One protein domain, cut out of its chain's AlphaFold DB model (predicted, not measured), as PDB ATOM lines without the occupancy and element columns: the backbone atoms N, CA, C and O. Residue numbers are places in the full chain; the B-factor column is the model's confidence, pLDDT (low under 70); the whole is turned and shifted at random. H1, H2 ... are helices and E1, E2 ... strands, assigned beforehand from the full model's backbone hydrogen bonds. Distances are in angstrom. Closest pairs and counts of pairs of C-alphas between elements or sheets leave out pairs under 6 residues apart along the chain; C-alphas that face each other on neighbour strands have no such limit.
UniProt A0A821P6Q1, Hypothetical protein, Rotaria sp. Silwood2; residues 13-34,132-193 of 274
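AT A GLANCE: This is residues 13 to 34 and 132 to 193 of the 274 residues of the protein "Hypothetical protein" of Rotaria sp. Silwood2 (UniProt A0A821P6Q1). Hairpins E1-E2 and E3-E4 join through E1 into one strongly twisted antiparallel sheet, order E2 E1 E3 E4, curled like part of a barrel; H1 packs on E1, the short H2 on E4. The printed part has 84 residues, with elements in the order E1 E2 H1 E3 E4 H2, class mixed. It is compact, with radius of gyration of the C-alphas 12.4 A and spans of 36, 31 and 21 A.

HOW THE PARTS SIT: E1, residues 13 to 23, bends by 85 degrees at residue 20. Its residues 13 to 16 pair with E3, residues 157 to 165: N 14 and O 159, 2.9 A. Its residues 16 to 23 pair with E2, residues 26 to 31: N 28 and O 20, 2.8 A. E3 and E4, residues 170 to 177, form a hairpin: N 162 and O 172, 2.8 A. H1, residues 142 to 152, is on the sheet, height 7.1 A; the closest C-alphas of H1 and E1 are Val 145 and Asp 23, 5.5 A. Every O i to N i+4 pair in H1 is within hydrogen-bond range. H2, residues 184 to 187, only grazes the sheet.

IN THESE COORDINATES: E1 measures 21.2 A from C-alpha 13 at (46.165, 59.320, 24.539), E2 16.7 A, H1 15.2 A, E3 21.9 A, E4 21.0 A; H2 ends with C-alpha 187 at (55.595, 60.756, 42.343).

THE WHOLE: Residues 35 to 131 are cut out, a gap of 27.2 A between C-alphas 34 and 132. No link printed whole is long. Residues 154 to 155 and 178 to 181 have pLDDT under 70.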
ATOM      1  N   THR A  13      45.807  58.182  23.693       94.31
ATOM      2  CA  THR A  13      46.165  59.320  24.539       94.31
ATOM      3  C   THR A  13      45.280  60.500  24.176       94.31
ATOM      4  O   THR A  13      45.213  60.874  23.006       94.31
ATOM      5  N   GLU A  14      44.654  61.119  25.172       93.56
ATOM      6  CA  GLU A  14      43.801  62.292  24.984       93.56
ATOM      7  C   GLU A  14      44.308  63.492  25.771       93.56
ATOM      8  O   GLU A  14      44.885  63.351  26.854       93.56
ATOM      9  N   ARG A  15      44.072  64.690  25.226       94.00
ATOM     10  CA  ARG A  15      44.228  65.917  26.001       94.00
ATOM     11  C   ARG A  15      42.982  66.107  26.851       94.00
ATOM     12  O   ARG A  15      41.874  66.126  26.319       94.00
ATOM     13  N   VAL A  16      43.183  66.256  28.150       94.19
ATOM     14  CA  VAL A  16      42.105  66.244  29.138       94.19
ATOM     15  C   VAL A  16      42.247  67.380  30.143       94.19
ATOM     16  O   VAL A  16      43.327  67.955  30.318       94.19
ATOM     17  N   PHE A  17      41.147  67.666  30.827       93.12
ATOM     18  CA  PHE A  17      41.094  68.513  32.010       93.12
ATOM     19  C   PHE A  17      40.294  67.818  33.113       93.12
ATOM     20  O   PHE A  17      39.495  66.915  32.850       93.12
ATOM     21  N   VAL A  18      40.558  68.199  34.359       93.62
ATOM     22  CA  VAL A  18      39.904  67.594  35.519       93.62
ATOM     23  C   VAL A  18      38.448  68.040  35.622       93.62
ATOM     24  O   VAL A  18      38.158  69.231  35.557       93.62
ATOM     25  N   ALA A  19      37.545  67.072  35.780       94.69
ATOM     26  CA  ALA A  19      36.136  67.315  36.073       94.69
ATOM     27  C   ALA A  19      35.886  67.231  37.584       94.69
ATOM     28  O   ALA A  19      35.328  68.150  38.175       94.69
ATOM     29  N   HIS A  20      36.364  66.154  38.216       95.88
ATOM     30  CA  HIS A  20      36.238  65.940  39.657       95.88
ATOM     31  C   HIS A  20      37.316  64.988  40.185       95.88
ATOM     32  O   HIS A  20      37.836  64.158  39.443       95.88
ATOM     33  N   VAL A  21      37.648  65.078  41.475       95.81
ATOM     34  CA  VAL A  21      38.632  64.195  42.130       95.81
ATOM     35  C   VAL A  21      38.103  63.755  43.490       95.81
ATOM     36  O   VAL A  21      38.079  64.567  44.423       95.81
ATOM     37  N   ASN A  22      37.756  62.470  43.618       94.81
ATOM     38  CA  ASN A  22      37.524  61.845  44.921       94.81
ATOM     39  C   ASN A  22      38.862  61.397  45.519       94.81
ATOM     40  O   ASN A  22      39.199  61.787  46.635       94.81
ATOM     41  N   ASP A  23      39.647  60.626  44.759       94.44
ATOM     42  CA  ASP A  23      41.003  60.207  45.118       94.44
ATOM     43  C   ASP A  23      41.834  59.756  43.893       94.44
ATOM     44  O   ASP A  23      41.436  59.950  42.747       94.44
ATOM     45  N   LEU A  24      43.019  59.173  44.115       94.06
ATOM     46  CA  LEU A  24      43.955  58.764  43.054       94.06
ATOM     47  C   LEU A  24      43.478  57.540  42.243       94.06
ATOM     48  O   LEU A  24      44.012  57.254  41.170       94.06
ATOM     49  N   ASN A  25      42.494  56.794  42.738       93.31
ATOM     50  CA  ASN A  25      41.874  55.644  42.080       93.31
ATOM     51  C   ASN A  25      40.407  55.898  41.684       93.31
ATOM     52  O   ASN A  25      39.761  54.972  41.187       93.31
ATOM     53  N   ASP A  26      39.889  57.098  41.935       94.88
ATOM     54  CA  ASP A  26      38.526  57.518  41.622       94.88
ATOM     55  C   ASP A  26      38.499  59.024  41.326       94.88
ATOM     56  O   ASP A  26      38.389  59.872  42.218       94.88
ATOM     57  N   PHE A  27      38.654  59.366  40.055       96.38
ATOM     58  CA  PHE A  27      38.578  60.740  39.574       96.38
ATOM     59  C   PHE A  27      37.980  60.780  38.175       96.38
ATOM     60  O   PHE A  27      37.866  59.760  37.500       96.38
ATOM     61  N   TYR A  28      37.598  61.972  37.735       96.56
ATOM     62  CA  TYR A  28      36.860  62.174  36.503       96.56
ATOM     63  C   TYR A  28      37.541  63.212  35.629       96.56
ATOM     64  O   TYR A  28      37.987  64.258  36.108       96.56
ATOM     65  N   LEU A  29      37.627  62.905  34.339       95.50
ATOM     66  CA  LEU A  29      38.294  63.735  33.344       95.50
ATOM     67  C   LEU A  29      37.355  64.044  32.183       95.50
ATOM     68  O   LEU A  29      36.606  63.180  31.735       95.50
ATOM     69  N   HIS A  30      37.467  65.245  31.634       95.06
ATOM     70  CA  HIS A  30      36.857  65.605  30.358       95.06
ATOM     71  C   HIS A  30      37.909  65.626  29.263       95.06
ATOM     72  O   HIS A  30      38.985  66.201  29.439       95.06
ATOM     73  N   SER A  31      37.580  65.044  28.111       94.25
ATOM     74  CA  SER A  31      38.340  65.280  26.882       94.25
ATOM     75  C   SER A  31      38.236  66.751  26.480       94.25
ATOM     76  O   SER A  31      37.171  67.360  26.585       94.25
ATOM     77  N   GLU A  32      39.302  67.330  25.935       93.00
ATOM     78  CA  GLU A  32      39.208  68.655  25.315       93.00
ATOM     79  C   GLU A  32      38.162  68.678  24.184       93.00
ATOM     80  O   GLU A  32      37.496  69.692  23.982       93.00
ATOM     81  N   LEU A  33      37.950  67.540  23.515       93.31
ATOM     82  CA  LEU A  33      37.005  67.401  22.405       93.31
ATOM     83  C   LEU A  33      35.535  67.544  22.827       93.31
ATOM     84  O   LEU A  33      34.695  67.865  21.989       93.31
ATOM     85  N   VAL A  34      35.203  67.327  24.108       93.56
ATOM     86  CA  VAL A  34      33.814  67.416  24.597       93.56
ATOM     87  C   VAL A  34      33.453  68.791  25.159       93.56
ATOM     88  O   VAL A  34      32.308  68.986  25.563       93.56
ATOM     89  N   ASN A 132      48.603  51.240  38.182       84.75
ATOM     90  CA  ASN A 132      49.647  50.689  39.059       84.75
ATOM     91  C   ASN A 132      49.750  51.322  40.470       84.75
ATOM     92  O   ASN A 132      50.822  51.261  41.076       84.75
ATOM     93  N   LEU A 133      48.670  51.899  41.016       85.94
ATOM     94  CA  LEU A 133      48.618  52.375  42.409       85.94
ATOM     95  C   LEU A 133      47.694  51.521  43.289       85.94
ATOM     96  O   LEU A 133      46.539  51.286  42.922       85.94
ATOM     97  N   ILE A 134      48.153  51.134  44.492       80.38
ATOM     98  CA  ILE A 134      47.253  50.567  45.519       80.38
ATOM     99  C   ILE A 134      46.597  51.684  46.305       80.38
ATOM    100  O   ILE A 134      47.292  52.433  46.991       80.38
ATOM    101  N   LYS A 135      45.265  51.667  46.346       83.38
ATOM    102  CA  LYS A 135      44.523  52.340  47.406       83.38
ATOM    103  C   LYS A 135      44.845  51.694  48.764       83.38
ATOM    104  O   LYS A 135      44.588  50.497  48.925       83.38
ATOM    105  N   PRO A 136      45.395  52.430  49.743       80.31
ATOM    106  CA  PRO A 136      45.597  51.889  51.086       80.31
ATOM    107  C   PRO A 136      44.267  51.433  51.699       80.31
ATOM    108  O   PRO A 136      43.216  51.967  51.345       80.31
ATOM    109  N   LEU A 137      44.306  50.469  52.627       76.38
ATOM    110  CA  LEU A 137      43.093  49.972  53.297       76.38
ATOM    111  C   LEU A 137      42.335  51.099  54.007       76.38
ATOM    112  O   LEU A 137      41.119  51.195  53.872       76.38
ATOM    113  N   ASP A 138      43.072  51.994  54.663       81.62
ATOM    114  CA  ASP A 138      42.524  53.165  55.355       81.62
ATOM    115  C   ASP A 138      42.245  54.346  54.403       81.62
ATOM    116  O   ASP A 138      41.931  55.453  54.835       81.62
ATOM    117  N   GLY A 139      42.366  54.123  53.091       84.19
ATOM    118  CA  GLY A 139      42.226  55.145  52.065       84.19
ATOM    119  C   GLY A 139      43.471  56.015  51.879       84.19
ATOM    120  O   GLY A 139      44.519  55.836  52.502       84.19
ATOM    121  N   TRP A 140      43.364  56.955  50.943       89.62
ATOM    122  CA  TRP A 140      44.407  57.942  50.693       89.62
ATOM    123  C   TRP A 140      44.390  59.015  51.778       89.62
ATOM    124  O   TRP A 140      43.324  59.445  52.215       89.62
ATOM    125  N   SER A 141      45.568  59.480  52.196       91.44
ATOM    126  CA  SER A 141      45.625  60.623  53.105       91.44
ATOM    127  C   SER A 141      45.104  61.875  52.398       91.44
ATOM    128  O   SER A 141      45.363  62.078  51.211       91.44
ATOM    129  N   VAL A 142      44.414  62.742  53.142       92.56
ATOM    130  CA  VAL A 142      43.877  64.013  52.621       92.56
ATOM    131  C   VAL A 142      44.971  64.819  51.918       92.56
ATOM    132  O   VAL A 142      44.788  65.255  50.789       92.56
ATOM    133  N   LYS A 143      46.162  64.893  52.528       92.38
ATOM    134  CA  LYS A 143      47.332  65.570  51.957       92.38
ATOM    135  C   LYS A 143      47.695  65.057  50.557       92.38
ATOM    136  O   LYS A 143      47.967  65.866  49.679       92.38
ATOM    137  N   LEU A 144      47.715  63.737  50.348       90.94
ATOM    138  CA  LEU A 144      48.057  63.151  49.046       90.94
ATOM    139  C   LEU A 144      46.966  63.399  48.004       90.94
ATOM    140  O   LEU A 144      47.274  63.653  46.843       90.94
ATOM    141  N   VAL A 145      45.696  63.341  48.412       93.12
ATOM    142  CA  VAL A 145      44.570  63.655  47.522       93.12
ATOM    143  C   VAL A 145      44.607  65.126  47.106       93.12
ATOM    144  O   VAL A 145      44.411  65.428  45.931       93.12
ATOM    145  N   ASP A 146      44.902  66.036  48.033       92.50
ATOM    146  CA  ASP A 146      45.005  67.469  47.752       92.50
ATOM    147  C   ASP A 146      46.205  67.799  46.861       92.50
ATOM    148  O   ASP A 146      46.087  68.610  45.938       92.50
ATOM    149  N   GLU A 147      47.344  67.137  47.079       90.56
ATOM    150  CA  GLU A 147      48.509  67.223  46.196       90.56
ATOM    151  C   GLU A 147      48.158  66.748  44.782       90.56
ATOM    152  O   GLU A 147      48.386  67.471  43.811       90.56
ATOM    153  N   PHE A 148      47.520  65.581  44.653       91.88
ATOM    154  CA  PHE A 148      47.062  65.068  43.364       91.88
ATOM    155  C   PHE A 148      46.090  66.032  42.674       91.88
ATOM    156  O   PHE A 148      46.291  66.378  41.509       91.88
ATOM    157  N   ARG A 149      45.084  66.533  43.402       92.12
ATOM    158  CA  ARG A 149      44.110  67.502  42.887       92.12
ATOM    159  C   ARG A 149      44.796  68.769  42.376       92.12
ATOM    160  O   ARG A 149      44.485  69.214  41.278       92.12
ATOM    161  N   SER A 150      45.761  69.301  43.126       89.31
ATOM    162  CA  SER A 150      46.503  70.519  42.761       89.31
ATOM    163  C   SER A 150      47.338  70.356  41.488       89.31
ATOM    164  O   SER A 150      47.562  71.321  40.763       89.31
ATOM    165  N   ARG A 151      47.793  69.137  41.189       87.12
ATOM    166  CA  ARG A 151      48.502  68.838  39.936       87.12
ATOM    167  C   ARG A 151      47.559  68.665  38.754       87.12
ATOM    168  O   ARG A 151      47.869  69.075  37.635       87.12
ATOM    169  N   LEU A 152      46.370  68.115  39.006       87.31
ATOM    170  CA  LEU A 152      45.357  67.941  37.972       87.31
ATOM    171  C   LEU A 152      44.686  69.250  37.521       87.31
ATOM    172  O   LEU A 152      44.152  69.304  36.416       87.31
ATOM    173  N   THR A 153      44.721  70.308  38.335       81.88
ATOM    174  CA  THR A 153      44.170  71.632  37.989       81.88
ATOM    175  C   THR A 153      45.084  72.465  37.078       81.88
ATOM    176  O   THR A 153      44.767  73.613  36.762       81.88
ATOM    177  N   THR A 154      46.212  71.908  36.622       68.31
ATOM    178  CA  THR A 154      47.065  72.536  35.603       68.31
ATOM    179  C   THR A 154      46.339  72.646  34.252       68.31
ATOM    180  O   THR A 154      45.421  71.887  33.957       68.31
ATOM    181  N   THR A 155      46.732  73.623  33.420       67.19
ATOM    182  CA  THR A 155      45.947  74.072  32.247       67.19
ATOM    183  C   THR A 155      45.475  72.959  31.311       67.19
ATOM    184  O   THR A 155      44.319  73.003  30.914       67.19
ATOM    185  N   PHE A 156      46.319  71.979  30.967       76.69
ATOM    186  CA  PHE A 156      45.920  70.772  30.230       76.69
ATOM    187  C   PHE A 156      46.866  69.605  30.524       76.69
ATOM    188  O   PHE A 156      48.089  69.780  30.550       76.69
ATOM    189  N   LEU A 157      46.298  68.405  30.649       91.12
ATOM    190  CA  LEU A 157      47.011  67.149  30.889       91.12
ATOM    191  C   LEU A 157      46.897  66.224  29.676       91.12
ATOM    192  O   LEU A 157      46.016  66.395  28.831       91.12
ATOM    193  N   TYR A 158      47.751  65.204  29.623       93.06
ATOM    194  CA  TYR A 158      47.587  64.074  28.713       93.06
ATOM    195  C   TYR A 158      47.268  62.812  29.507       93.06
ATOM    196  O   TYR A 158      48.065  62.405  30.352       93.06
ATOM    197  N   ALA A 159      46.123  62.195  29.225       94.50
ATOM    198  CA  ALA A 159      45.745  60.903  29.783       94.50
ATOM    199  C   ALA A 159      45.959  59.815  28.737       94.50
ATOM    200  O   ALA A 159      45.330  59.839  27.679       94.50
ATOM    201  N   LYS A 160      46.839  58.860  29.034       94.94
ATOM    202  CA  LYS A 160      47.009  57.641  28.247       94.94
ATOM    203  C   LYS A 160      46.183  56.524  28.874       94.94
ATOM    204  O   LYS A 160      46.405  56.166  30.029       94.94
ATOM    205  N   PHE A 161      45.248  55.966  28.117       94.69
ATOM    206  CA  PHE A 161      44.345  54.915  28.574       94.69
ATOM    207  C   PHE A 161      45.047  53.562  28.502       94.69
ATOM    208  O   PHE A 161      45.319  53.051  27.420       94.69
ATOM    209  N   ILE A 162      45.381  52.976  29.650       92.19
ATOM    210  CA  ILE A 162      46.189  51.753  29.715       92.19
ATOM    211  C   ILE A 162      45.310  50.510  29.775       92.19
ATOM    212  O   ILE A 162      45.645  49.504  29.153       92.19
ATOM    213  N   ASN A 163      44.203  50.559  30.521       88.62
ATOM    214  CA  ASN A 163      43.224  49.477  30.619       88.62
ATOM    215  C   ASN A 163      41.828  50.024  30.906       88.62
ATOM    216  O   ASN A 163      41.674  51.174  31.310       88.62
ATOM    217  N   TYR A 164      40.827  49.161  30.758       87.44
ATOM    218  CA  TYR A 164      39.446  49.448  31.108       87.44
ATOM    219  C   TYR A 164      38.869  48.299  31.939       87.44
ATOM    220  O   TYR A 164      39.071  47.125  31.625       87.44
ATOM    221  N   ASN A 165      38.195  48.644  33.032       82.88
ATOM    222  CA  ASN A 165      37.478  47.718  33.891       82.88
ATOM    223  C   ASN A 165      35.986  47.797  33.559       82.88
ATOM    224  O   ASN A 165      35.289  48.667  34.070       82.88
ATOM    225  N   GLU A 166      35.496  46.866  32.738       77.19
ATOM    226  CA  GLU A 166      34.095  46.818  32.284       77.19
ATOM    227  C   GLU A 166      33.090  46.673  33.439       77.19
ATOM    228  O   GLU A 166      31.968  47.184  33.380       77.19
ATOM    229  N   ILE A 167      33.505  46.001  34.519       73.44
ATOM    230  CA  ILE A 167      32.678  45.793  35.709       73.44
ATOM    231  C   ILE A 167      32.460  47.128  36.408       73.44
ATOM    232  O   ILE A 167      31.326  47.521  36.649       73.44
ATOM    233  N   ARG A 168      33.546  47.827  36.734       78.50
ATOM    234  CA  ARG A 168      33.491  49.081  37.488       78.50
ATOM    235  C   ARG A 168      33.239  50.304  36.617       78.50
ATOM    236  O   ARG A 168      33.011  51.357  37.192       78.50
ATOM    237  N   ASP A 169      33.276  50.155  35.292       85.31
ATOM    238  CA  ASP A 169      33.192  51.258  34.330       85.31
ATOM    239  C   ASP A 169      34.307  52.299  34.546       85.31
ATOM    240  O   ASP A 169      34.084  53.499  34.464       85.31
ATOM    241  N   ILE A 170      35.521  51.825  34.866       90.56
ATOM    242  CA  ILE A 170      36.683  52.672  35.190       90.56
ATOM    243  C   ILE A 170      37.827  52.407  34.223       90.56
ATOM    244  O   ILE A 170      38.257  51.264  34.046       90.56
ATOM    245  N   SER A 171      38.395  53.476  33.681       93.94
ATOM    246  CA  SER A 171      39.642  53.455  32.926       93.94
ATOM    247  C   SER A 171      40.848  53.583  33.852       93.94
ATOM    248  O   SER A 171      40.927  54.471  34.698       93.94
ATOM    249  N   GLU A 172      41.836  52.716  33.681       92.88
ATOM    250  CA  GLU A 172      43.148  52.913  34.288       92.88
ATOM    251  C   GLU A 172      44.002  53.758  33.351       92.88
ATOM    252  O   GLU A 172      44.257  53.369  32.206       92.88
ATOM    253  N   VAL A 173      44.454  54.904  33.844       94.75
ATOM    254  CA  VAL A 173      45.146  55.908  33.046       94.75
ATOM    255  C   VAL A 173      46.515  56.234  33.620       94.75
ATOM    256  O   VAL A 173      46.759  56.192  34.829       94.75
ATOM    257  N   GLU A 174      47.420  56.574  32.719       93.75
ATOM    258  CA  GLU A 174      48.665  57.255  33.030       93.75
ATOM    259  C   GLU A 174      48.496  58.739  32.697       93.75
ATOM    260  O   GLU A 174      48.119  59.079  31.572       93.75
ATOM    261  N   ILE A 175      48.752  59.620  33.666       93.06
ATOM    262  CA  ILE A 175      48.611  61.069  33.479       93.06
ATOM    263  C   ILE A 175      49.988  61.699  33.327       93.06
ATOM    264  O   ILE A 175      50.870  61.479  34.151       93.06
ATOM    265  N   THR A 176      50.161  62.514  32.290       90.56
ATOM    266  CA  THR A 176      51.386  63.283  32.043       90.56
ATOM    267  C   THR A 176      51.078  64.776  32.029       90.56
ATOM    268  O   THR A 176      50.203  65.235  31.289       90.56
ATOM    269  N   GLU A 177      51.828  65.548  32.814       83.25
ATOM    270  CA  GLU A 177      51.806  67.011  32.756       83.25
ATOM    271  C   GLU A 177      52.571  67.524  31.528       83.25
ATOM    272  O   GLU A 177      53.651  67.034  31.179       83.25
ATOM    273  N   LYS A 178      52.041  68.565  30.873       69.94
ATOM    274  CA  LYS A 178      52.679  69.172  29.692       69.94
ATOM    275  C   LYS A 178      54.069  69.751  30.001       69.94
ATOM    276  O   LYS A 178      54.937  69.722  29.132       69.94
ATOM    277  N   SER A 179      54.256  70.301  31.200       68.56
ATOM    278  CA  SER A 179      55.484  70.970  31.652       68.56
ATOM    279  C   SER A 179      56.635  69.993  31.888       68.56
ATOM    280  O   SER A 179      57.760  70.277  31.487       68.56
ATOM    281  N   SER A 180      56.361  68.850  32.519       67.94
ATOM    282  CA  SER A 180      57.393  67.911  32.969       67.94
ATOM    283  C   SER A 180      57.656  66.771  31.983       67.94
ATOM    284  O   SER A 180      58.747  66.206  31.994       67.94
ATOM    285  N   LYS A 181      56.683  66.422  31.121       69.38
ATOM    286  CA  LYS A 181      56.686  65.186  30.303       69.38
ATOM    287  C   LYS A 181      56.890  63.904  31.127       69.38
ATOM    288  O   LYS A 181      57.169  62.852  30.551       69.38
ATOM    289  N   THR A 182      56.751  63.971  32.449       77.94
ATOM    290  CA  THR A 182      56.852  62.820  33.341       77.94
ATOM    291  C   THR A 182      55.471  62.396  33.810       77.94
ATOM    292  O   THR A 182      54.572  63.213  34.014       77.94
ATOM    293  N   SER A 183      55.321  61.086  33.974       84.06
ATOM    294  CA  SER A 183      54.121  60.464  34.515       84.06
ATOM    295  C   SER A 183      53.909  60.881  35.967       84.06
ATOM    296  O   SER A 183      54.811  60.699  36.787       84.06
ATOM    297  N   LEU A 184      52.715  61.377  36.301       85.00
ATOM    298  CA  LEU A 184      52.339  61.708  37.679       85.00
ATOM    299  C   LEU A 184      52.389  60.488  38.595       85.00
ATOM    300  O   LEU A 184      52.604  60.623  39.798       85.00
ATOM    301  N   ASN A 185      52.224  59.290  38.036       82.25
ATOM    302  CA  ASN A 185      52.277  58.035  38.772       82.25
ATOM    303  C   ASN A 185      53.642  57.828  39.453       82.25
ATOM    304  O   ASN A 185      53.712  57.136  40.470       82.25
ATOM    305  N   ASN A 186      54.718  58.425  38.922       80.88
ATOM    306  CA  ASN A 186      56.074  58.298  39.463       80.88
ATOM    307  C   ASN A 186      56.252  58.948  40.834       80.88
ATOM    308  O   ASN A 186      57.105  58.515  41.607       80.88
ATOM    309  N   ASP A 187      55.412  59.924  41.156       81.94
ATOM    310  CA  ASP A 187      55.595  60.756  42.343       81.94
ATOM    311  C   ASP A 187      54.875  60.192  43.576       81.94
ATOM    312  O   ASP A 187      55.133  60.610  44.699       81.94
ATOM    313  N   PHE A 188      54.018  59.182  43.394       80.62
ATOM    314  CA  PHE A 188      53.224  58.577  44.469       80.62
ATOM    315  C   PHE A 188      53.881  57.324  45.079       80.62
ATOM    316  O   PHE A 188      53.227  56.315  45.360       80.62
ATOM    317  N   GLN A 189      55.194  57.368  45.316       72.38
ATOM    318  CA  GLN A 189      55.874  56.348  46.126       72.38
ATOM    319  C   GLN A 189      55.408  56.417  47.593       72.38
ATOM    320  O   GLN A 189      55.170  57.517  48.090       72.38
ATOM    321  N   PRO A 190      55.291  55.291  48.332       77.81
ATOM    322  CA  PRO A 190      55.586  53.894  47.979       77.81
ATOM    323  C   PRO A 190      54.330  53.105  47.547       77.81
ATOM    324  O   PRO A 190      54.196  51.907  47.829       77.81
ATOM    325  N   TYR A 191      53.340  53.781  46.959       79.94
ATOM    326  CA  TYR A 191      52.053  53.171  46.603       79.94
ATOM    327  C   TYR A 191      52.050  52.523  45.222       79.94
ATOM    328  O   TYR A 191      51.071  51.871  44.854       79.94
ATOM    329  N   GLN A 192      53.156  52.662  44.493       77.94
ATOM    330  CA  GLN A 192      53.379  51.954  43.251       77.94
ATOM    331  C   GLN A 192      53.380  50.444  43.453       77.94
ATOM    332  O   GLN A 192      53.851  49.911  44.463       77.94
ATOM    333  N   MET A 193      52.898  49.752  42.436       74.62
ATOM    334  CA  MET A 193      53.014  48.304  42.341       74.62
ATOM    335  C   MET A 193      53.397  47.832  40.962       74.62
ATOM    336  O   MET A 193      53.252  48.521  39.954       74.62
TER     337      MET A 193